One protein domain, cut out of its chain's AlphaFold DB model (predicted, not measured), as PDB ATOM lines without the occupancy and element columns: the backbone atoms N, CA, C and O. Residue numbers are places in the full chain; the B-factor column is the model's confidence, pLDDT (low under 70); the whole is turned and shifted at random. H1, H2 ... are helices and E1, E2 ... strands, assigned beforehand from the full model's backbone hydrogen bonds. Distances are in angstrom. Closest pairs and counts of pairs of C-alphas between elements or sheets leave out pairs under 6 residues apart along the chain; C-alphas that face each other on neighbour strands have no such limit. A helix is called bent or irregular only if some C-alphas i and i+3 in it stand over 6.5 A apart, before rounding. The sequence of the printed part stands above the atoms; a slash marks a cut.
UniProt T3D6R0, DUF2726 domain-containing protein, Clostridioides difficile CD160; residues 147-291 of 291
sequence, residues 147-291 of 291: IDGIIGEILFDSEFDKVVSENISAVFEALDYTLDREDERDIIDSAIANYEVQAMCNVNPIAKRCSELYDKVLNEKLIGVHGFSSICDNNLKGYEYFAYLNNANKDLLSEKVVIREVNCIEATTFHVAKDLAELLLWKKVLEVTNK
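What this domain is: This is residues 147 to 291 of the 291 residues of the protein "DUF2726 domain-containing protein" of Clostridioides difficile CD160 (UniProt T3D6R0). A twisted sheet of three strands has H5 along one face and its other face bare; H4 packs on H5, and from this body H2 and H3 reach away as a two-helix arm, with H1 where arm and body meet. The printed part has 145 residues, with five named helices and three named strands in the order H1 H2 H3 H4 E1 E2 E3 H5; the class is mixed, helices and strands. The sheet, in the order E1, E2, E3, is a meander, each strand the antiparallel neighbour of the one before, and with H5 it makes two layers. The whole is only just loose, close to compact, with a radius of gyration of the C-alphas of 17.6 A, and only just flat, spanning 49 by 43 by 24 A.

How they stand to each other: Start at H1, residues 147 to 154. H2, residues 156 to 176, was assigned as one helix by its hydrogen bonds but is bent: C-alphas 166 and 169 are 7.7 A apart, and its arms H2a, residues 156 to 166, and H2b, residues 169 to 176, stand at a steep tilt of 61 degrees. H3, residues 181 to 203, touches H2a, the closest C-alphas being those of Phe 160 and Ala 199, 5.0 A. H2b and H3 form a hairpin at a shallow tilt of 12 degrees, with C-alphas 175 and 184 closest, 6.1 A. H4, residues 205 to 219, touches H3 only at the corner, C-alphas 201 and 208 being closest, 4.2 A. Next come the hairpins of E1, residues 223 to 233, with E2, residues 236 to 245, and of E2 with E3, residues 252 to 260; within hydrogen-bond range are N 229 and O 240, 2.9 A, and N 241 and O 255, 2.9 A. H5, residues 269 to 289, is on the sheet at a height of 6.1 A, over E2 and E3. H4 touches H5, C-alphas 210 and 279 being closest, 5.1 A; H1 touches H5 at C-alphas 149 and 272, their closest, 5.1 A. Every O i to N i+4 pair is within hydrogen-bond range in H1, H2a, H2b, H3 and H5; in H4, 10 of 11 are.

Where its parts are: Find C-alpha 147 at (329.178, 268.188, 234.163), where H1 begins. H3 runs 33.2 A, H4 21.3 A, E1 29.1 A, E2 28.9 A and E3 26.7 A. H5 runs 30.4 A to C-alpha 289 at (325.387, 241.348, 248.006).

The domain as a whole: The C-alphas farthest apart, of Leu 179 and Lys 291, are 51.5 A apart. The printed part has no cut, and no link is long. Residues 233, 235, 265 and 291 are under pLDDT 70.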
ATOM      1  N   ILE A 147     329.580 267.499 235.393       90.25
ATOM      2  CA  ILE A 147     329.178 268.188 234.163       90.25
ATOM      3  C   ILE A 147     328.101 267.393 233.428       90.25
ATOM      4  O   ILE A 147     327.185 267.986 232.870       90.25
ATOM      5  N   ASP A 148     328.169 266.062 233.478       92.31
ATOM      6  CA  ASP A 148     327.174 265.208 232.832       92.31
ATOM      7  C   ASP A 148     325.802 265.336 233.509       92.31
ATOM      8  O   ASP A 148     324.783 265.416 232.830       92.31
ATOM      9  N   GLY A 149     325.777 265.435 234.841       91.25
ATOM     10  CA  GLY A 149     324.545 265.732 235.571       91.25
ATOM     11  C   GLY A 149     323.996 267.116 235.225       91.25
ATOM     12  O   GLY A 149     322.816 267.242 234.930       91.25
ATOM     13  N   ILE A 150     324.854 268.144 235.174       92.06
ATOM     14  CA  ILE A 150     324.436 269.516 234.829       92.06
ATOM     15  C   ILE A 150     323.835 269.581 233.420       92.06
ATOM     16  O   ILE A 150     322.781 270.181 233.241       92.06
ATOM     17  N   ILE A 151     324.476 268.967 232.420       94.25
ATOM     18  CA  ILE A 151     323.930 268.941 231.055       94.25
ATOM     19  C   ILE A 151     322.596 268.181 231.032       94.25
ATOM     20  O   ILE A 151     321.671 268.618 230.356       94.25
ATOM     21  N   GLY A 152     322.477 267.077 231.778       94.50
ATOM     22  CA  GLY A 152     321.223 266.338 231.919       94.50
ATOM     23  C   GLY A 152     320.077 267.201 232.453       94.50
ATOM     24  O   GLY A 152     319.011 267.211 231.849       94.50
ATOM     25  N   GLU A 153     320.321 267.955 233.526       92.25
ATOM     26  CA  GLU A 153     319.346 268.877 234.129       92.25
ATOM     27  C   GLU A 153     318.936 270.005 233.171       92.25
ATOM     28  O   GLU A 153     317.756 270.290 233.031       92.25
ATOM     29  N   ILE A 154     319.877 270.598 232.432       92.38
ATOM     30  CA  ILE A 154     319.561 271.668 231.463       92.38
ATOM     31  C   ILE A 154     318.657 271.168 230.330       92.38
ATOM     32  O   ILE A 154     317.854 271.914 229.778       92.38
ATOM     33  N   LEU A 155     318.788 269.895 229.956       93.94
ATOM     34  CA  LEU A 155     317.955 269.279 228.924       93.94
ATOM     35  C   LEU A 155     316.624 268.741 229.468       93.94
ATOM     36  O   LEU A 155     315.792 268.294 228.674       93.94
ATOM     37  N   PHE A 156     316.433 268.733 230.791       94.25
ATOM     38  CA  PHE A 156     315.283 268.103 231.430       94.25
ATOM     39  C   PHE A 156     313.980 268.789 231.040       94.25
ATOM     40  O   PHE A 156     313.095 268.105 230.541       94.25
ATOM     41  N   ASP A 157     313.876 270.110 231.201       91.19
ATOM     42  CA  ASP A 157     312.615 270.833 230.992       91.19
ATOM     43  C   ASP A 157     312.070 270.636 229.570       91.19
ATOM     44  O   ASP A 157     310.896 270.312 229.385       91.19
ATOM     45  N   SER A 158     312.934 270.737 228.551       91.69
ATOM     46  CA  SER A 158     312.519 270.536 227.157       91.69
ATOM     47  C   SER A 158     312.078 269.099 226.873       91.69
ATOM     48  O   SER A 158     311.123 268.877 226.128       91.69
ATOM     49  N   GLU A 159     312.755 268.110 227.461       95.12
ATOM     50  CA  GLU A 159     312.357 266.709 227.302       95.12
ATOM     51  C   GLU A 159     311.098 266.388 228.115       95.12
ATOM     52  O   GLU A 159     310.261 265.614 227.656       95.12
ATOM     53  N   PHE A 160     310.921 266.993 229.289       95.56
ATOM     54  CA  PHE A 160     309.732 266.833 230.113       95.56
ATOM     55  C   PHE A 160     308.495 267.372 229.397       95.56
ATOM     56  O   PHE A 160     307.519 266.637 229.247       95.56
ATOM     57  N   ASP A 161     308.565 268.587 228.849       94.31
ATOM     58  CA  ASP A 161     307.493 269.166 228.032       94.31
ATOM     59  C   ASP A 161     307.126 268.255 226.857       94.31
ATOM     60  O   ASP A 161     305.947 268.020 226.570       94.31
ATOM     61  N   LYS A 162     308.137 267.683 226.196       94.31
ATOM     62  CA  LYS A 162     307.939 266.736 225.103       94.31
ATOM     63  C   LYS A 162     307.238 265.463 225.579       94.31
ATOM     64  O   LYS A 162     306.202 265.115 225.012       94.31
ATOM     65  N   VAL A 163     307.735 264.805 226.627       96.50
ATOM     66  CA  VAL A 163     307.133 263.583 227.190       96.50
ATOM     67  C   VAL A 163     305.693 263.841 227.634       96.50
ATOM     68  O   VAL A 163     304.809 263.048 227.306       96.50
ATOM     69  N   VAL A 164     305.422 264.961 228.308       95.56
ATOM     70  CA  VAL A 164     304.061 265.358 228.691       95.56
ATOM     71  C   VAL A 164     303.196 265.522 227.447       95.56
ATOM     72  O   VAL A 164     302.135 264.907 227.361       95.56
ATOM     73  N   SER A 165     303.643 266.288 226.451       94.31
ATOM     74  CA  SER A 165     302.860 266.542 225.235       94.31
ATOM     75  C   SER A 165     302.521 265.266 224.453       94.31
ATOM     76  O   SER A 165     301.416 265.144 223.928       94.31
ATOM     77  N   GLU A 166     303.437 264.294 224.425       95.06
ATOM     78  CA  GLU A 166     303.266 263.013 223.738       95.06
ATOM     79  C   GLU A 166     302.290 262.076 224.470       95.06
ATOM     80  O   GLU A 166     301.672 261.224 223.831       95.06
ATOM     81  N   ASN A 167     302.122 262.229 225.792       93.81
ATOM     82  CA  ASN A 167     301.387 261.273 226.627       93.81
ATOM     83  C   ASN A 167     300.134 261.847 227.316       93.81
ATOM     84  O   ASN A 167     299.322 261.075 227.830       93.81
ATOM     85  N   ILE A 168     299.912 263.167 227.287       92.75
ATOM     86  CA  ILE A 168     298.820 263.828 228.026       92.75
ATOM     87  C   ILE A 168     297.423 263.315 227.644       92.75
ATOM     88  O   ILE A 168     296.527 263.269 228.483       92.75
ATOM     89  N   SER A 169     297.226 262.870 226.397       91.88
ATOM     90  CA  SER A 169     295.952 262.292 225.956       91.88
ATOM     91  C   SER A 169     295.563 261.048 226.757       91.88
ATOM     92  O   SER A 169     294.395 260.906 227.100       91.88
ATOM     93  N   ALA A 170     296.527 260.200 227.125       89.19
ATOM     94  CA  ALA A 170     296.261 259.013 227.939       89.19
ATOM     95  C   ALA A 170     295.816 259.382 229.365       89.19
ATOM     96  O   ALA A 170     294.996 258.683 229.958       89.19
ATOM     97  N   VAL A 171     296.316 260.500 229.904       89.62
ATOM     98  CA  VAL A 171     295.865 261.032 231.200       89.62
ATOM     99  C   VAL A 171     294.420 261.505 231.098       89.62
ATOM    100  O   VAL A 171     293.605 261.137 231.936       89.62
ATOM    101  N   PHE A 172     294.074 262.267 230.055       90.25
ATOM    102  CA  PHE A 172     292.693 262.716 229.853       90.25
ATOM    103  C   PHE A 172     291.720 261.548 229.678       90.25
ATOM    104  O   PHE A 172     290.656 261.558 230.290       90.25
ATOM    105  N   GLU A 173     292.107 260.510 228.935       89.31
ATOM    106  CA  GLU A 173     291.304 259.291 228.814       89.31
ATOM    107  C   GLU A 173     291.075 258.619 230.176       89.31
ATOM    108  O   GLU A 173     289.954 258.221 230.473       89.31
ATOM    109  N   ALA A 174     292.097 258.519 231.033       87.00
ATOM    110  CA  ALA A 174     291.946 257.954 232.375       87.00
ATOM    111  C   ALA A 174     291.026 258.803 233.276       87.00
ATOM    112  O   ALA A 174     290.221 258.261 234.039       87.00
ATOM    113  N   LEU A 175     291.109 260.131 233.159       89.50
ATOM    114  CA  LEU A 175     290.259 261.061 233.902       89.50
ATOM    115  C   LEU A 175     288.786 260.965 233.478       89.50
ATOM    116  O   LEU A 175     287.915 260.999 234.343       89.50
ATOM    117  N   ASP A 176     288.492 260.749 232.192       87.44
ATOM    118  CA  ASP A 176     287.116 260.626 231.679       87.44
ATOM    119  C   ASP A 176     286.323 259.454 232.299       87.44
ATOM    120  O   ASP A 176     285.087 259.464 232.306       87.44
ATOM    121  N   TYR A 177     287.010 258.443 232.841       82.44
ATOM    122  CA  TYR A 177     286.396 257.296 233.524       82.44
ATOM    123  C   TYR A 177     286.361 257.426 235.051       82.44
ATOM    124  O   TYR A 177     285.845 256.530 235.728       82.44
ATOM    125  N   THR A 178     286.883 258.522 235.597       80.69
ATOM    126  CA  THR A 178     287.002 258.744 237.038       80.69
ATOM    127  C   THR A 178     285.822 259.578 237.544       80.69
ATOM    128  O   THR A 178     285.414 260.552 236.920       80.69
ATOM    129  N   LEU A 179     285.210 259.165 238.660       75.00
ATOM    130  CA  LEU A 179     284.030 259.835 239.237       75.00
ATOM    131  C   LEU A 179     284.344 260.615 240.524       75.00
ATOM    132  O   LEU A 179     283.476 261.348 241.007       75.00
ATOM    133  N   ASP A 180     285.547 260.449 241.081       87.38
ATOM    134  CA  ASP A 180     285.981 261.054 242.342       87.38
ATOM    135  C   ASP A 180     287.237 261.922 242.171       87.38
ATOM    136  O   ASP A 180     288.152 261.595 241.422       87.38
ATOM    137  N   ARG A 181     287.292 263.034 242.908       80.81
ATOM    138  CA  ARG A 181     288.375 264.024 242.830       80.81
ATOM    139  C   ARG A 181     289.680 263.563 243.471       80.81
ATOM    140  O   ARG A 181     290.721 264.129 243.145       80.81
ATOM    141  N   GLU A 182     289.634 262.645 244.436       84.69
ATOM    142  CA  GLU A 182     290.859 262.071 245.012       84.69
ATOM    143  C   GLU A 182     291.547 261.169 243.982       84.69
ATOM    144  O   GLU A 182     292.718 261.389 243.683       84.69
ATOM    145  N   ASP A 183     290.789 260.289 243.327       86.88
ATOM    146  CA  ASP A 183     291.288 259.446 242.235       86.88
ATOM    147  C   ASP A 183     291.843 260.281 241.060       86.88
ATOM    148  O   ASP A 183     292.893 259.955 240.509       86.88
ATOM    149  N   GLU A 184     291.191 261.396 240.694       88.00
ATOM    150  CA  GLU A 184     291.705 262.315 239.661       88.00
ATOM    151  C   GLU A 184     293.102 262.856 240.013       88.00
ATOM    152  O   GLU A 184     293.979 262.928 239.148       88.00
ATOM    153  N   ARG A 185     293.318 263.240 241.278       88.31
ATOM    154  CA  ARG A 185     294.616 263.751 241.741       88.31
ATOM    155  C   ARG A 185     295.673 262.664 241.722       88.31
ATOM    156  O   ARG A 185     296.751 262.911 241.199       88.31
ATOM    157  N   ASP A 186     295.352 261.473 242.211       90.00
ATOM    158  CA  ASP A 186     296.294 260.355 242.240       90.00
ATOM    159  C   ASP A 186     296.726 259.936 240.827       90.00
ATOM    160  O   ASP A 186     297.900 259.629 240.602       90.00
ATOM    161  N   ILE A 187     295.805 259.973 239.853       90.06
ATOM    162  CA  ILE A 187     296.107 259.733 238.434       90.06
ATOM    163  C   ILE A 187     297.075 260.793 237.904       90.06
ATOM    164  O   ILE A 187     298.080 260.441 237.282       90.06
ATOM    165  N   ILE A 188     296.787 262.076 238.144       90.25
ATOM    166  CA  ILE A 188     297.625 263.184 237.668       90.25
ATOM    167  C   ILE A 188     299.009 263.118 238.317       90.25
ATOM    168  O   ILE A 188     300.007 263.114 237.601       90.25
ATOM    169  N   ASP A 189     299.083 263.007 239.642       91.31
ATOM    170  CA  ASP A 189     300.342 262.997 240.389       91.31
ATOM    171  C   ASP A 189     301.210 261.794 239.986       91.31
ATOM    172  O   ASP A 189     302.410 261.942 239.746       91.31
ATOM    173  N   SER A 190     300.603 260.613 239.816       92.56
ATOM    174  CA  SER A 190     301.313 259.421 239.337       92.56
ATOM    175  C   SER A 190     301.807 259.580 237.898       92.56
ATOM    176  O   SER A 190     302.915 259.149 237.577       92.56
ATOM    177  N   ALA A 191     301.005 260.178 237.012       93.56
ATOM    178  CA  ALA A 191     301.398 260.411 235.625       93.56
ATOM    179  C   ALA A 191     302.568 261.398 235.538       93.56
ATOM    180  O   ALA A 191     303.566 261.093 234.888       93.56
ATOM    181  N   ILE A 192     302.479 262.529 236.241       93.62
ATOM    182  CA  ILE A 192     303.541 263.538 236.284       93.62
ATOM    183  C   ILE A 192     304.837 262.937 236.830       93.62
ATOM    184  O   ILE A 192     305.860 263.037 236.158       93.62
ATOM    185  N   ALA A 193     304.793 262.221 237.959       93.06
ATOM    186  CA  ALA A 193     305.980 261.572 238.518       93.06
ATOM    187  C   ALA A 193     306.626 260.578 237.531       93.06
ATOM    188  O   ALA A 193     307.849 260.525 237.395       93.06
ATOM    189  N   ASN A 194     305.816 259.807 236.796       93.94
ATOM    190  CA  ASN A 194     306.327 258.900 235.768       93.94
ATOM    191  C   ASN A 194     306.974 259.656 234.597       93.94
ATOM    192  O   ASN A 194     308.027 259.239 234.112       93.94
ATOM    193  N   TYR A 195     306.376 260.763 234.154       96.25
ATOM    194  CA  TYR A 195     306.927 261.590 233.081       96.25
ATOM    195  C   TYR A 195     308.229 262.277 233.492       96.25
ATOM    196  O   TYR A 195     309.156 262.315 232.686       96.25
ATOM    197  N   GLU A 196     308.347 262.739 234.740       94.50
ATOM    198  CA  GLU A 196     309.592 263.296 235.286       94.50
ATOM    199  C   GLU A 196     310.717 262.253 235.244       94.50
ATOM    200  O   GLU A 196     311.795 262.507 234.702       94.50
ATOM    201  N   VAL A 197     310.457 261.039 235.746       93.75
ATOM    202  CA  VAL A 197     311.440 259.943 235.730       93.75
ATOM    203  C   VAL A 197     311.834 259.576 234.298       93.75
ATOM    204  O   VAL A 197     313.023 259.408 234.007       93.75
ATOM    205  N   GLN A 198     310.860 259.471 233.393       95.75
ATOM    206  CA  GLN A 198     311.105 259.139 231.992       95.75
ATOM    207  C   GLN A 198     311.948 260.212 231.294       95.75
ATOM    208  O   GLN A 198     312.950 259.873 230.661       95.75
ATOM    209  N   ALA A 199     311.577 261.485 231.427       96.19
ATOM    210  CA  ALA A 199     312.308 262.599 230.834       96.19
ATOM    211  C   ALA A 199     313.753 262.627 231.340       96.19
ATOM    212  O   ALA A 199     314.689 262.630 230.539       96.19
ATOM    213  N   MET A 200     313.952 262.507 232.656       94.38
ATOM    214  CA  MET A 200     315.289 262.483 233.238       94.38
ATOM    215  C   MET A 200     316.118 261.294 232.724       94.38
ATOM    216  O   MET A 200     317.273 261.467 232.342       94.38
ATOM    217  N   CYS A 201     315.541 260.094 232.603       95.75
ATOM    218  CA  CYS A 201     316.239 258.937 232.025       95.75
ATOM    219  C   CYS A 201     316.564 259.101 230.530       95.75
ATOM    220  O   CYS A 201     317.547 258.535 230.037       95.75
ATOM    221  N   ASN A 202     315.762 259.868 229.788       95.75
ATOM    222  CA  ASN A 202     316.020 260.141 228.378       95.75
ATOM    223  C   ASN A 202     317.234 261.057 228.204       95.75
ATOM    224  O   ASN A 202     318.078 260.787 227.338       95.75
ATOM    225  N   VAL A 203     317.376 262.101 229.030       94.69
ATOM    226  CA  VAL A 203     318.428 263.119 228.857       94.69
ATOM    227  C   VAL A 203     319.649 262.935 229.751       94.69
ATOM    228  O   VAL A 203     320.762 263.099 229.250       94.69
ATOM    229  N   ASN A 204     319.492 262.500 230.998       94.31
ATOM    230  CA  ASN A 204     320.564 262.399 231.981       94.31
ATOM    231  C   ASN A 204     321.115 260.953 232.055       94.31
ATOM    232  O   ASN A 204     320.430 260.035 232.518       94.31
ATOM    233  N   PRO A 205     322.363 260.705 231.603       93.56
ATOM    234  CA  PRO A 205     322.946 259.365 231.603       93.56
ATOM    235  C   PRO A 205     323.170 258.803 233.015       93.56
ATOM    236  O   PRO A 205     323.149 257.582 233.177       93.56
ATOM    237  N   ILE A 206     323.347 259.663 234.025       93.75
ATOM    238  CA  ILE A 206     323.477 259.249 235.427       93.75
ATOM    239  C   ILE A 206     322.127 258.723 235.914       93.75
ATOM    240  O   ILE A 206     322.062 257.589 236.377       93.75
ATOM    241  N   ALA A 207     321.045 259.483 235.723       94.06
ATOM    242  CA  ALA A 207     319.700 259.073 236.129       94.06
ATOM    243  C   ALA A 207     319.245 257.782 235.437       94.06
ATOM    244  O   ALA A 207     318.760 256.856 236.093       94.06
ATOM    245  N   LYS A 208     319.495 257.662 234.126       95.06
ATOM    246  CA  LYS A 208     319.257 256.412 233.393       95.06
ATOM    247  C   LYS A 208     319.983 255.241 234.046       95.06
ATOM    248  O   LYS A 208     319.412 254.169 234.240       95.06
ATOM    249  N   ARG A 209     321.255 255.442 234.393       95.25
ATOM    250  CA  ARG A 209     322.058 254.397 235.016       95.25
ATOM    251  C   ARG A 209     321.575 254.053 236.425       95.25
ATOM    252  O   ARG A 209     321.559 252.871 236.767       95.25
ATOM    253  N   CYS A 210     321.155 255.044 237.212       94.19
ATOM    254  CA  CYS A 210     320.515 254.833 238.509       94.19
ATOM    255  C   CYS A 210     319.292 253.931 238.368       94.19
ATOM    256  O   CYS A 210     319.231 252.914 239.052       94.19
ATOM    257  N   SER A 211     318.385 254.250 237.439       94.94
ATOM    258  CA  SER A 211     317.183 253.453 237.175       94.94
ATOM    259  C   SER A 211     317.531 252.001 236.815       94.94
ATOM    260  O   SER A 211     317.025 251.079 237.449       94.94
ATOM    261  N   GLU A 212     318.489 251.777 235.908       95.44
ATOM    262  CA  GLU A 212     318.929 250.423 235.531       95.44
ATOM    263  C   GLU A 212     319.488 249.602 236.707       95.44
ATOM    264  O   GLU A 212     319.332 248.378 236.750       95.44
ATOM    265  N   LEU A 213     320.228 250.234 237.625       95.38
ATOM    266  CA  LEU A 213     320.782 249.546 238.793       95.38
ATOM    267  C   LEU A 213     319.728 249.339 239.876       95.38
ATOM    268  O   LEU A 213     319.691 248.271 240.486       95.38
ATOM    269  N   TYR A 214     318.862 250.325 240.083       95.25
ATOM    270  CA  TYR A 214     317.760 250.244 241.027       95.25
ATOM    271  C   TYR A 214     316.791 249.115 240.657       95.25
ATOM    272  O   TYR A 214     316.445 248.303 241.514       95.25
ATOM    273  N   ASP A 215     316.470 248.954 239.371       94.88
ATOM    274  CA  ASP A 215     315.663 247.834 238.881       94.88
ATOM    275  C   ASP A 215     316.286 246.478 239.231       94.88
ATOM    276  O   ASP A 215     315.587 245.553 239.652       94.88
ATOM    277  N   LYS A 216     317.612 246.332 239.104       95.69
ATOM    278  CA  LYS A 216     318.312 245.099 239.512       95.69
ATOM    279  C   LYS A 216     318.196 244.872 241.015       95.69
ATOM    280  O   LYS A 216     317.834 243.777 241.441       95.69
ATOM    281  N   VAL A 217     318.443 245.918 241.804       95.50
ATOM    282  CA  VAL A 217     318.346 245.895 243.268       95.50
ATOM    283  C   VAL A 217     316.948 245.470 243.736       95.50
ATOM    284  O   VAL A 217     316.831 244.639 244.644       95.50
ATOM    285  N   LEU A 218     315.891 245.983 243.100       94.06
ATOM    286  CA  LEU A 218     314.504 245.627 243.404       94.06
ATOM    287  C   LEU A 218     314.143 244.207 242.961       94.06
ATOM    288  O   LEU A 218     313.539 243.461 243.735       94.06
ATOM    289  N   ASN A 219     314.529 243.810 241.746       94.88
ATOM    290  CA  ASN A 219     314.239 242.479 241.208       94.88
ATOM    291  C   ASN A 219     314.873 241.367 242.053       94.88
ATOM    292  O   ASN A 219     314.254 240.329 242.296       94.88
ATOM    293  N   GLU A 220     316.082 241.608 242.557       95.19
ATOM    294  CA  GLU A 220     316.789 240.708 243.469       95.19
ATOM    295  C   GLU A 220     316.348 240.867 244.937       95.19
ATOM    296  O   GLU A 220     316.786 240.112 245.805       95.19
ATOM    297  N   LYS A 221     315.432 241.805 245.224       94.88
ATOM    298  CA  LYS A 221     314.885 242.103 246.559       94.88
ATOM    299  C   LYS A 221     315.974 242.376 247.600       94.88
ATOM    300  O   LYS A 221     315.846 241.955 248.752       94.88
ATOM    301  N   LEU A 222     317.037 243.072 247.193       94.62
ATOM    302  CA  LEU A 222     318.245 243.268 248.003       94.62
ATOM    303  C   LEU A 222     318.072 244.289 249.126       94.62
ATOM    304  O   LEU A 222     318.846 244.277 250.081       94.62
ATOM    305  N   ILE A 223     317.073 245.165 249.031       94.94
ATOM    306  CA  ILE A 223     316.806 246.228 250.005       94.94
ATOM    307  C   ILE A 223     315.369 246.145 250.516       94.94
ATOM    308  O   ILE A 223     314.478 245.659 249.822       94.94
ATOM    309  N   GLY A 224     315.153 246.609 251.747       89.44
ATOM    310  CA  GLY A 224     313.818 246.729 252.339       89.44
ATOM    311  C   GLY A 224     313.310 248.168 252.370       89.44
ATOM    312  O   GLY A 224     312.186 248.440 251.963       89.44
ATOM    313  N   VAL A 225     314.137 249.088 252.869       91.38
ATOM    314  CA  VAL A 225     313.811 250.515 253.003       91.38
ATOM    315  C   VAL A 225     315.013 251.319 252.542       91.38
ATOM    316  O   VAL A 225     316.145 250.975 252.882       91.38
ATOM    317  N   HIS A 226     314.768 252.400 251.816       94.38
ATOM    318  CA  HIS A 226     315.790 253.358 251.422       94.38
ATOM    319  C   HIS A 226     315.255 254.784 251.540       94.38
ATOM    320  O   HIS A 226     314.051 255.007 251.675       94.38
ATOM    321  N   GLY A 227     316.165 255.746 251.524       93.12
ATOM    322  CA  GLY A 227     315.843 257.160 251.593       93.12
ATOM    323  C   GLY A 227     317.081 258.014 251.380       93.12
ATOM    324  O   GLY A 227     318.169 257.511 251.095       93.12
ATOM    325  N   PHE A 228     316.904 259.319 251.532       93.06
ATOM    326  CA  PHE A 228     317.980 260.285 251.395       93.06
ATOM    327  C   PHE A 228     317.821 261.421 252.402       93.06
ATOM    328  O   PHE A 228     316.727 261.696 252.898       93.06
ATOM    329  N   SER A 229     318.929 262.085 252.705       91.31
ATOM    330  CA  SER A 229     318.948 263.309 253.500       91.31
ATOM    331  C   SER A 229     319.830 264.358 252.837       91.31
ATOM    332  O   SER A 229     320.866 264.038 252.249       91.31
ATOM    333  N   SER A 230     319.387 265.612 252.903       88.00
ATOM    334  CA  SER A 230     320.136 266.734 252.358       88.00
ATOM    335  C   SER A 230     321.282 267.120 253.286       88.00
ATOM    336  O   SER A 230     321.182 267.077 254.514       88.00
ATOM    337  N   ILE A 231     322.391 267.521 252.679       85.31
ATOM    338  CA  ILE A 231     323.595 267.971 253.363       85.31
ATOM    339  C   ILE A 231     323.872 269.388 252.893       85.31
ATOM    340  O   ILE A 231     324.056 269.645 251.704       85.31
ATOM    341  N   CYS A 232     323.910 270.313 253.842       77.12
ATOM    342  CA  CYS A 232     324.337 271.682 253.606       77.12
ATOM    343  C   CYS A 232     325.520 271.979 254.523       77.12
ATOM    344  O   CYS A 232     325.370 271.969 255.744       77.12
ATOM    345  N   ASP A 233     326.680 272.245 253.929       69.88
ATOM    346  CA  ASP A 233     327.880 272.685 254.640       69.88
ATOM    347  C   ASP A 233     328.495 273.875 253.897       69.88
ATOM    348  O   ASP A 233     329.160 273.712 252.876       69.88
ATOM    349  N   ASN A 234     328.257 275.090 254.395       73.31
ATOM    350  CA  ASN A 234     328.737 276.331 253.782       73.31
ATOM    351  C   ASN A 234     328.359 276.441 252.284       73.31
ATOM    352  O   ASN A 234     327.175 276.509 251.963       73.31
ATOM    353  N   ASN A 235     329.352 276.466 251.384       68.50
ATOM    354  CA  ASN A 235     329.207 276.534 249.921       68.50
ATOM    355  C   ASN A 235     329.133 275.151 249.245       68.50
ATOM    356  O   ASN A 235     329.300 275.030 248.027       68.50
ATOM    357  N   LEU A 236     328.944 274.100 250.041       74.06
ATOM    358  CA  LEU A 236     328.803 272.737 249.576       74.06
ATOM    359  C   LEU A 236     327.366 272.257 249.787       74.06
ATOM    360  O   LEU A 236     326.805 272.338 250.887       74.06
ATOM    361  N   LYS A 237     326.792 271.716 248.714       78.62
ATOM    362  CA  LYS A 237     325.480 271.074 248.696       78.62
ATOM    363  C   LYS A 237     325.683 269.596 248.412       78.62
ATOM    364  O   LYS A 237     326.522 269.210 247.601       78.62
ATOM    365  N   GLY A 238     324.950 268.749 249.112       84.06
ATOM    366  CA  GLY A 238     325.134 267.319 248.971       84.06
ATOM    367  C   GLY A 238     323.961 266.500 249.452       84.06
ATOM    368  O   GLY A 238     322.994 267.022 250.004       84.06
ATOM    369  N   TYR A 239     324.112 265.199 249.261       86.44
ATOM    370  CA  TYR A 239     323.166 264.174 249.649       86.44
ATOM    371  C   TYR A 239     323.886 263.016 250.301       86.44
ATOM    372  O   TYR A 239     324.967 262.621 249.867       86.44
ATOM    373  N   GLU A 240     323.256 262.459 251.326       91.44
ATOM    374  CA  GLU A 240     323.510 261.088 251.739       91.44
ATOM    375  C   GLU A 240     322.292 260.249 251.388       91.44
ATOM    376  O   GLU A 240     321.183 260.524 251.853       91.44
ATOM    377  N   TYR A 241     322.519 259.234 250.566       93.69
ATOM    378  CA  TYR A 241     321.566 258.175 250.288       93.69
ATOM    379  C   TYR A 241     321.855 256.993 251.191       93.69
ATOM    380  O   TYR A 241     323.015 256.657 251.431       93.69
ATOM    381  N   PHE A 242     320.804 256.340 251.670       95.75
ATOM    382  CA  PHE A 242     320.936 255.163 252.511       95.75
ATOM    383  C   PHE A 242     319.914 254.088 252.155       95.75
ATOM    384  O   PHE A 242     318.793 254.379 251.737       95.75
ATOM    385  N   ALA A 243     320.297 252.831 252.363       95.81
ATOM    386  CA  ALA A 243     319.427 251.675 252.221       95.81
ATOM    387  C   ALA A 243     319.716 250.636 253.304       95.81
ATOM    388  O   ALA A 243     320.868 250.339 253.626       95.81
ATOM    389  N   TYR A 244     318.647 250.048 253.829       95.69
ATOM    390  CA  TYR A 244     318.704 248.854 254.658       95.69
ATOM    391  C   TYR A 244     318.637 247.624 253.763       95.69
ATOM    392  O   TYR A 244     317.643 247.414 253.057       95.69
ATOM    393  N   LEU A 245     319.680 246.799 253.820       94.75
ATOM    394  CA  LEU A 245     319.721 245.531 253.110       94.75
ATOM    395  C   LEU A 245     318.652 244.580 253.643       94.75
ATOM    396  O   LEU A 245     318.363 244.519 254.839       94.75
ATOM    397  N   ASN A 246     318.101 243.775 252.747       91.81
ATOM    398  CA  ASN A 246     317.152 242.723 253.071       91.81
ATOM    399  C   ASN A 246     317.881 241.439 253.501       91.81
ATOM    400  O   ASN A 246     317.679 240.358 252.952       91.81
ATOM    401  N   ASN A 247     318.790 241.573 254.467       88.69
ATOM    402  CA  ASN A 247     319.547 240.472 255.047       88.69
ATOM    403  C   ASN A 247     319.178 240.274 256.529       88.69
ATOM    404  O   ASN A 247     318.418 241.052 257.108       88.69
ATOM    405  N   ALA A 248     319.701 239.215 257.156       82.25
ATOM    406  CA  ALA A 248     319.337 238.853 258.531       82.25
ATOM    407  C   ALA A 248     319.627 239.966 259.558       82.25
ATOM    408  O   ALA A 248     318.888 240.105 260.533       82.25
ATOM    409  N   ASN A 249     320.668 240.768 259.320       86.69
ATOM    410  CA  ASN A 249     321.103 241.837 260.217       86.69
ATOM    411  C   ASN A 249     320.475 243.198 259.891       86.69
ATOM    412  O   ASN A 249     320.613 244.126 260.686       86.69
ATOM    413  N   LYS A 250     319.774 243.319 258.753       88.25
ATOM    414  CA  LYS A 250     319.307 244.589 258.183       88.25
ATOM    415  C   LYS A 250     320.430 245.622 258.116       88.25
ATOM    416  O   LYS A 250     320.282 246.737 258.619       88.25
ATOM    417  N   ASP A 251     321.562 245.229 257.538       92.75
ATOM    418  CA  ASP A 251     322.737 246.098 257.471       92.75
ATOM    419  C   ASP A 251     322.398 247.415 256.754       92.75
ATOM    420  O   ASP A 251     321.755 247.420 255.701       92.75
ATOM    421  N   LEU A 252     322.823 248.536 257.340       95.56
ATOM    422  CA  LEU A 252     322.660 249.868 256.765       95.56
ATOM    423  C   LEU A 252     323.856 250.179 255.868       95.56
ATOM    424  O   LEU A 252     324.999 250.201 256.330       95.56
ATOM    425  N   LEU A 253     323.582 250.479 254.605       96.19
ATOM    426  CA  LEU A 253     324.546 251.071 253.691       96.19
ATOM    427  C   LEU A 253     324.168 252.525 253.448       96.19
ATOM    428  O   LEU A 253     322.993 252.836 253.267       96.19
ATOM    429  N   SER A 254     325.166 253.400 253.408       95.06
ATOM    430  CA  SER A 254     324.994 254.766 252.934       95.06
ATOM    431  C   SER A 254     326.145 255.198 252.039       95.06
ATOM    432  O   SER A 254     327.249 254.638 252.111       95.06
ATOM    433  N   GLU A 255     325.848 256.163 251.176       93.81
ATOM    434  CA  GLU A 255     326.793 256.847 250.308       93.81
ATOM    435  C   GLU A 255     326.495 258.338 250.277       93.81
ATOM    436  O   GLU A 255     325.340 258.765 250.239       93.81
ATOM    437  N   LYS A 256     327.567 259.129 250.315       90.88
ATOM    438  CA  LYS A 256     327.499 260.580 250.448       90.88
ATOM    439  C   LYS A 256     328.226 261.252 249.299       90.88
ATOM    440  O   LYS A 256     329.421 261.042 249.107       90.88
ATOM    441  N   VAL A 257     327.526 262.154 248.620       87.94
ATOM    442  CA  VAL A 257     328.103 263.045 247.615       87.94
ATOM    443  C   VAL A 257     327.902 264.474 248.055       87.94
ATOM    444  O   VAL A 257     326.814 264.889 248.440       87.94
ATOM    445  N   VAL A 258     328.986 265.234 248.008       83.62
ATOM    446  CA  VAL A 258     328.990 266.655 248.305       83.62
ATOM    447  C   VAL A 258     329.698 267.335 247.156       83.62
ATOM    448  O   VAL A 258     330.859 267.033 246.882       83.62
ATOM    449  N   ILE A 259     328.991 268.236 246.488       78.88
ATOM    450  CA  ILE A 259     329.535 269.008 245.383       78.88
ATOM    451  C   ILE A 259     329.453 270.487 245.714       78.88
ATOM    452  O   ILE A 259     328.667 270.946 246.547       78.88
ATOM    453  N   ARG A 260     330.333 271.245 245.079       74.69
ATOM    454  CA  ARG A 260     330.280 272.690 245.167       74.69
ATOM    455  C   ARG A 260     329.088 273.189 244.377       74.69
ATOM    456  O   ARG A 260     328.867 272.720 243.266       74.69
ATOM    457  N   GLU A 261     328.365 274.144 244.940       72.75
ATOM    458  CA  GLU A 261     327.282 274.800 244.224       72.75
ATOM    459  C   GLU A 261     327.836 275.590 243.027       72.75
ATOM    460  O   GLU A 261     328.799 276.348 243.166       72.75
ATOM    461  N   VAL A 262     327.270 275.353 241.841       70.75
ATOM    462  CA  VAL A 262     327.632 276.023 240.589       70.75
ATOM    463  C   VAL A 262     326.546 277.013 240.201       70.75
ATOM    464  O   VAL A 262     325.376 276.832 240.533       70.75
ATOM    465  N   ASN A 263     326.938 278.055 239.478       70.56
ATOM    466  CA  ASN A 263     326.048 279.129 239.063       70.56
ATOM    467  C   ASN A 263     325.205 278.739 237.835       70.56
ATOM    468  O   ASN A 263     325.415 279.255 236.740       70.56
ATOM    469  N   CYS A 264     324.288 277.785 237.996       75.56
ATOM    470  CA  CYS A 264     323.443 277.292 236.912       75.56
ATOM    471  C   CYS A 264     321.966 277.438 237.287       75.56
ATOM    472  O   CYS A 264     321.459 276.699 238.125       75.56
ATOM    473  N   ILE A 265     321.284 278.407 236.667       69.75
ATOM    474  CA  ILE A 265     319.871 278.730 236.949       69.75
ATOM    475  C   ILE A 265     318.958 277.526 236.670       69.75
ATOM    476  O   ILE A 265     318.020 277.285 237.420       69.75
ATOM    477  N   GLU A 266     319.280 276.755 235.631       72.06
ATOM    478  CA  GLU A 266     318.490 275.614 235.147       72.06
ATOM    479  C   GLU A 266     318.977 274.260 235.696       72.06
ATOM    480  O   GLU A 266     318.389 273.229 235.407       72.06
ATOM    481  N   ALA A 267     320.055 274.230 236.493       75.31
ATOM    482  CA  ALA A 267     320.554 272.986 237.077       75.31
ATOM    483  C   ALA A 267     321.017 273.211 238.509       75.31
ATOM    484  O   ALA A 267     322.084 273.775 238.771       75.31
ATOM    485  N   THR A 268     320.234 272.717 239.463       73.56
ATOM    486  CA  THR A 268     320.652 272.785 240.857       73.56
ATOM    487  C   THR A 268     321.707 271.717 241.127       73.56
ATOM    488  O   THR A 268     321.546 270.532 240.835       73.56
ATOM    489  N   THR A 269     322.802 272.115 241.767       73.81
ATOM    490  CA  THR A 269     323.817 271.158 242.252       73.81
ATOM    491  C   THR A 269     323.272 270.144 243.247       73.81
ATOM    492  O   THR A 269     323.838 269.071 243.444       73.81
ATOM    493  N   PHE A 270     322.131 270.467 243.838       77.75
ATOM    494  CA  PHE A 270     321.335 269.567 244.639       77.75
ATOM    495  C   PHE A 270     320.917 268.320 243.847       77.75
ATOM    496  O   PHE A 270     321.190 267.219 244.319       77.75
ATOM    497  N   HIS A 271     320.299 268.461 242.667       83.44
ATOM    498  CA  HIS A 271     319.832 267.308 241.881       83.44
ATOM    499  C   HIS A 271     321.005 266.451 241.398       83.44
ATOM    500  O   HIS A 271     321.013 265.239 241.593       83.44
ATOM    501  N   VAL A 272     322.076 267.088 240.921       87.50
ATOM    502  CA  VAL A 272     323.284 266.371 240.484       87.50
ATOM    503  C   VAL A 272     323.921 265.570 241.625       87.50
ATOM    504  O   VAL A 272     324.305 264.415 241.444       87.50
ATOM    505  N   ALA A 273     324.034 266.152 242.824       87.88
ATOM    506  CA  ALA A 273     324.575 265.438 243.980       87.88
ATOM    507  C   ALA A 273     323.669 264.289 244.440       87.88
ATOM    508  O   ALA A 273     324.178 263.254 244.873       87.88
ATOM    509  N   LYS A 274     322.348 264.476 244.348       89.31
ATOM    510  CA  LYS A 274     321.339 263.466 244.674       89.31
ATOM    511  C   LYS A 274     321.516 262.239 243.774       89.31
ATOM    512  O   LYS A 274     321.744 261.149 244.294       89.31
ATOM    513  N   ASP A 275     321.535 262.437 242.459       90.31
ATOM    514  CA  ASP A 275     321.689 261.362 241.472       90.31
ATOM    515  C   ASP A 275     323.017 260.611 241.627       90.31
ATOM    516  O   ASP A 275     323.062 259.383 241.572       90.31
ATOM    517  N   LEU A 276     324.115 261.334 241.866       91.00
ATOM    518  CA  LEU A 276     325.428 260.719 242.074       91.00
ATOM    519  C   LEU A 276     325.486 259.888 243.366       91.00
ATOM    520  O   LEU A 276     326.076 258.804 243.366       91.00
ATOM    521  N   ALA A 277     324.900 260.379 244.466       91.88
ATOM    522  CA  ALA A 277     324.844 259.644 245.732       91.88
ATOM    523  C   ALA A 277     323.988 258.381 245.606       91.88
ATOM    524  O   ALA A 277     324.374 257.318 246.093       91.88
ATOM    525  N   GLU A 278     322.860 258.491 244.908       94.12
ATOM    526  CA  GLU A 278     321.990 257.366 244.601       94.12
ATOM    527  C   GLU A 278     322.714 256.301 243.762       94.12
ATOM    528  O   GLU A 278     322.721 255.122 244.125       94.12
ATOM    529  N   LEU A 279     323.412 256.716 242.699       93.94
ATOM    530  CA  LEU A 279     324.187 255.813 241.848       93.94
ATOM    531  C   LEU A 279     325.246 255.043 242.647       93.94
ATOM    532  O   LEU A 279     325.371 253.822 242.517       93.94
ATOM    533  N   LEU A 280     326.006 255.748 243.495       92.25
ATOM    534  CA  LEU A 280     327.018 255.142 244.364       92.25
ATOM    535  C   LEU A 280     326.402 254.107 245.305       92.25
ATOM    536  O   LEU A 280     326.956 253.013 245.459       92.25
ATOM    537  N   LEU A 281     325.252 254.425 245.903       95.12
ATOM    538  CA  LEU A 281     324.566 253.510 246.802       95.12
ATOM    539  C   LEU A 281     324.167 252.219 246.080       95.12
ATOM    540  O   LEU A 281     324.445 251.135 246.592       95.12
ATOM    541  N   TRP A 282     323.563 252.302 244.891       95.50
ATOM    542  CA  TRP A 282     323.127 251.108 244.157       95.50
ATOM    543  C   TRP A 282     324.288 250.225 243.717       95.50
ATOM    544  O   TRP A 282     324.205 249.000 243.847       95.50
ATOM    545  N   LYS A 283     325.411 250.819 243.302       93.12
ATOM    546  CA  LYS A 283     326.637 250.055 243.030       93.12
ATOM    547  C   LYS A 283     327.128 249.338 244.283       93.12
ATOM    548  O   LYS A 283     327.368 248.135 244.240       93.12
ATOM    549  N   LYS A 284     327.192 250.037 245.418       93.50
ATOM    550  CA  LYS A 284     327.630 249.454 246.693       93.50
ATOM    551  C   LYS A 284     326.711 248.340 247.188       93.50
ATOM    552  O   LYS A 284     327.214 247.330 247.674       93.50
ATOM    553  N   VAL A 285     325.392 248.493 247.050       94.88
ATOM    554  CA  VAL A 285     324.424 247.430 247.368       94.88
ATOM    555  C   VAL A 285     324.770 246.176 246.568       94.88
ATOM    556  O   VAL A 285     325.014 245.134 247.169       94.88
ATOM    557  N   LEU A 286     324.883 246.292 245.240       93.75
ATOM    558  CA  LEU A 286     325.192 245.162 244.361       93.75
ATOM    559  C   LEU A 286     326.579 244.558 244.637       93.75
ATOM    560  O   LEU A 286     326.753 243.346 244.557       93.75
ATOM    561  N   GLU A 287     327.582 245.367 244.968       92.50
ATOM    562  CA  GLU A 287     328.929 244.879 245.293       92.50
ATOM    563  C   GLU A 287     328.993 244.105 246.612       92.50
ATOM    564  O   GLU A 287     329.789 243.174 246.740       92.50
ATOM    565  N   VAL A 288     328.206 244.512 247.610       92.19
ATOM    566  CA  VAL A 288     328.165 243.860 248.924       92.19
ATOM    567  C   VAL A 288     327.350 242.570 248.869       92.19
ATOM    568  O   VAL A 288     327.727 241.605 249.524       92.19
ATOM    569  N   THR A 289     326.268 242.525 248.087       88.25
ATOM    570  CA  THR A 289     325.387 241.348 248.006       88.25
ATOM    571  C   THR A 289     325.883 240.266 247.048       88.25
ATOM    572  O   THR A 289     325.494 239.113 247.202       88.25
ATOM    573  N   ASN A 290     326.751 240.605 246.088       83.75
ATOM    574  CA  ASN A 290     327.374 239.641 245.169       83.75
ATOM    575  C   ASN A 290     328.661 238.983 245.718       83.75
ATOM    576  O   ASN A 290     329.320 238.240 244.985       83.75
ATOM    577  N   LYS A 291     329.047 239.263 246.971       62.84
ATOM    578  CA  LYS A 291     330.191 238.649 247.671       62.84
ATOM    579  C   LYS A 291     329.733 237.556 248.628       62.84
ATOM    580  O   LYS A 291     330.464 236.542 248.712       62.84
TER     581      LYS A 291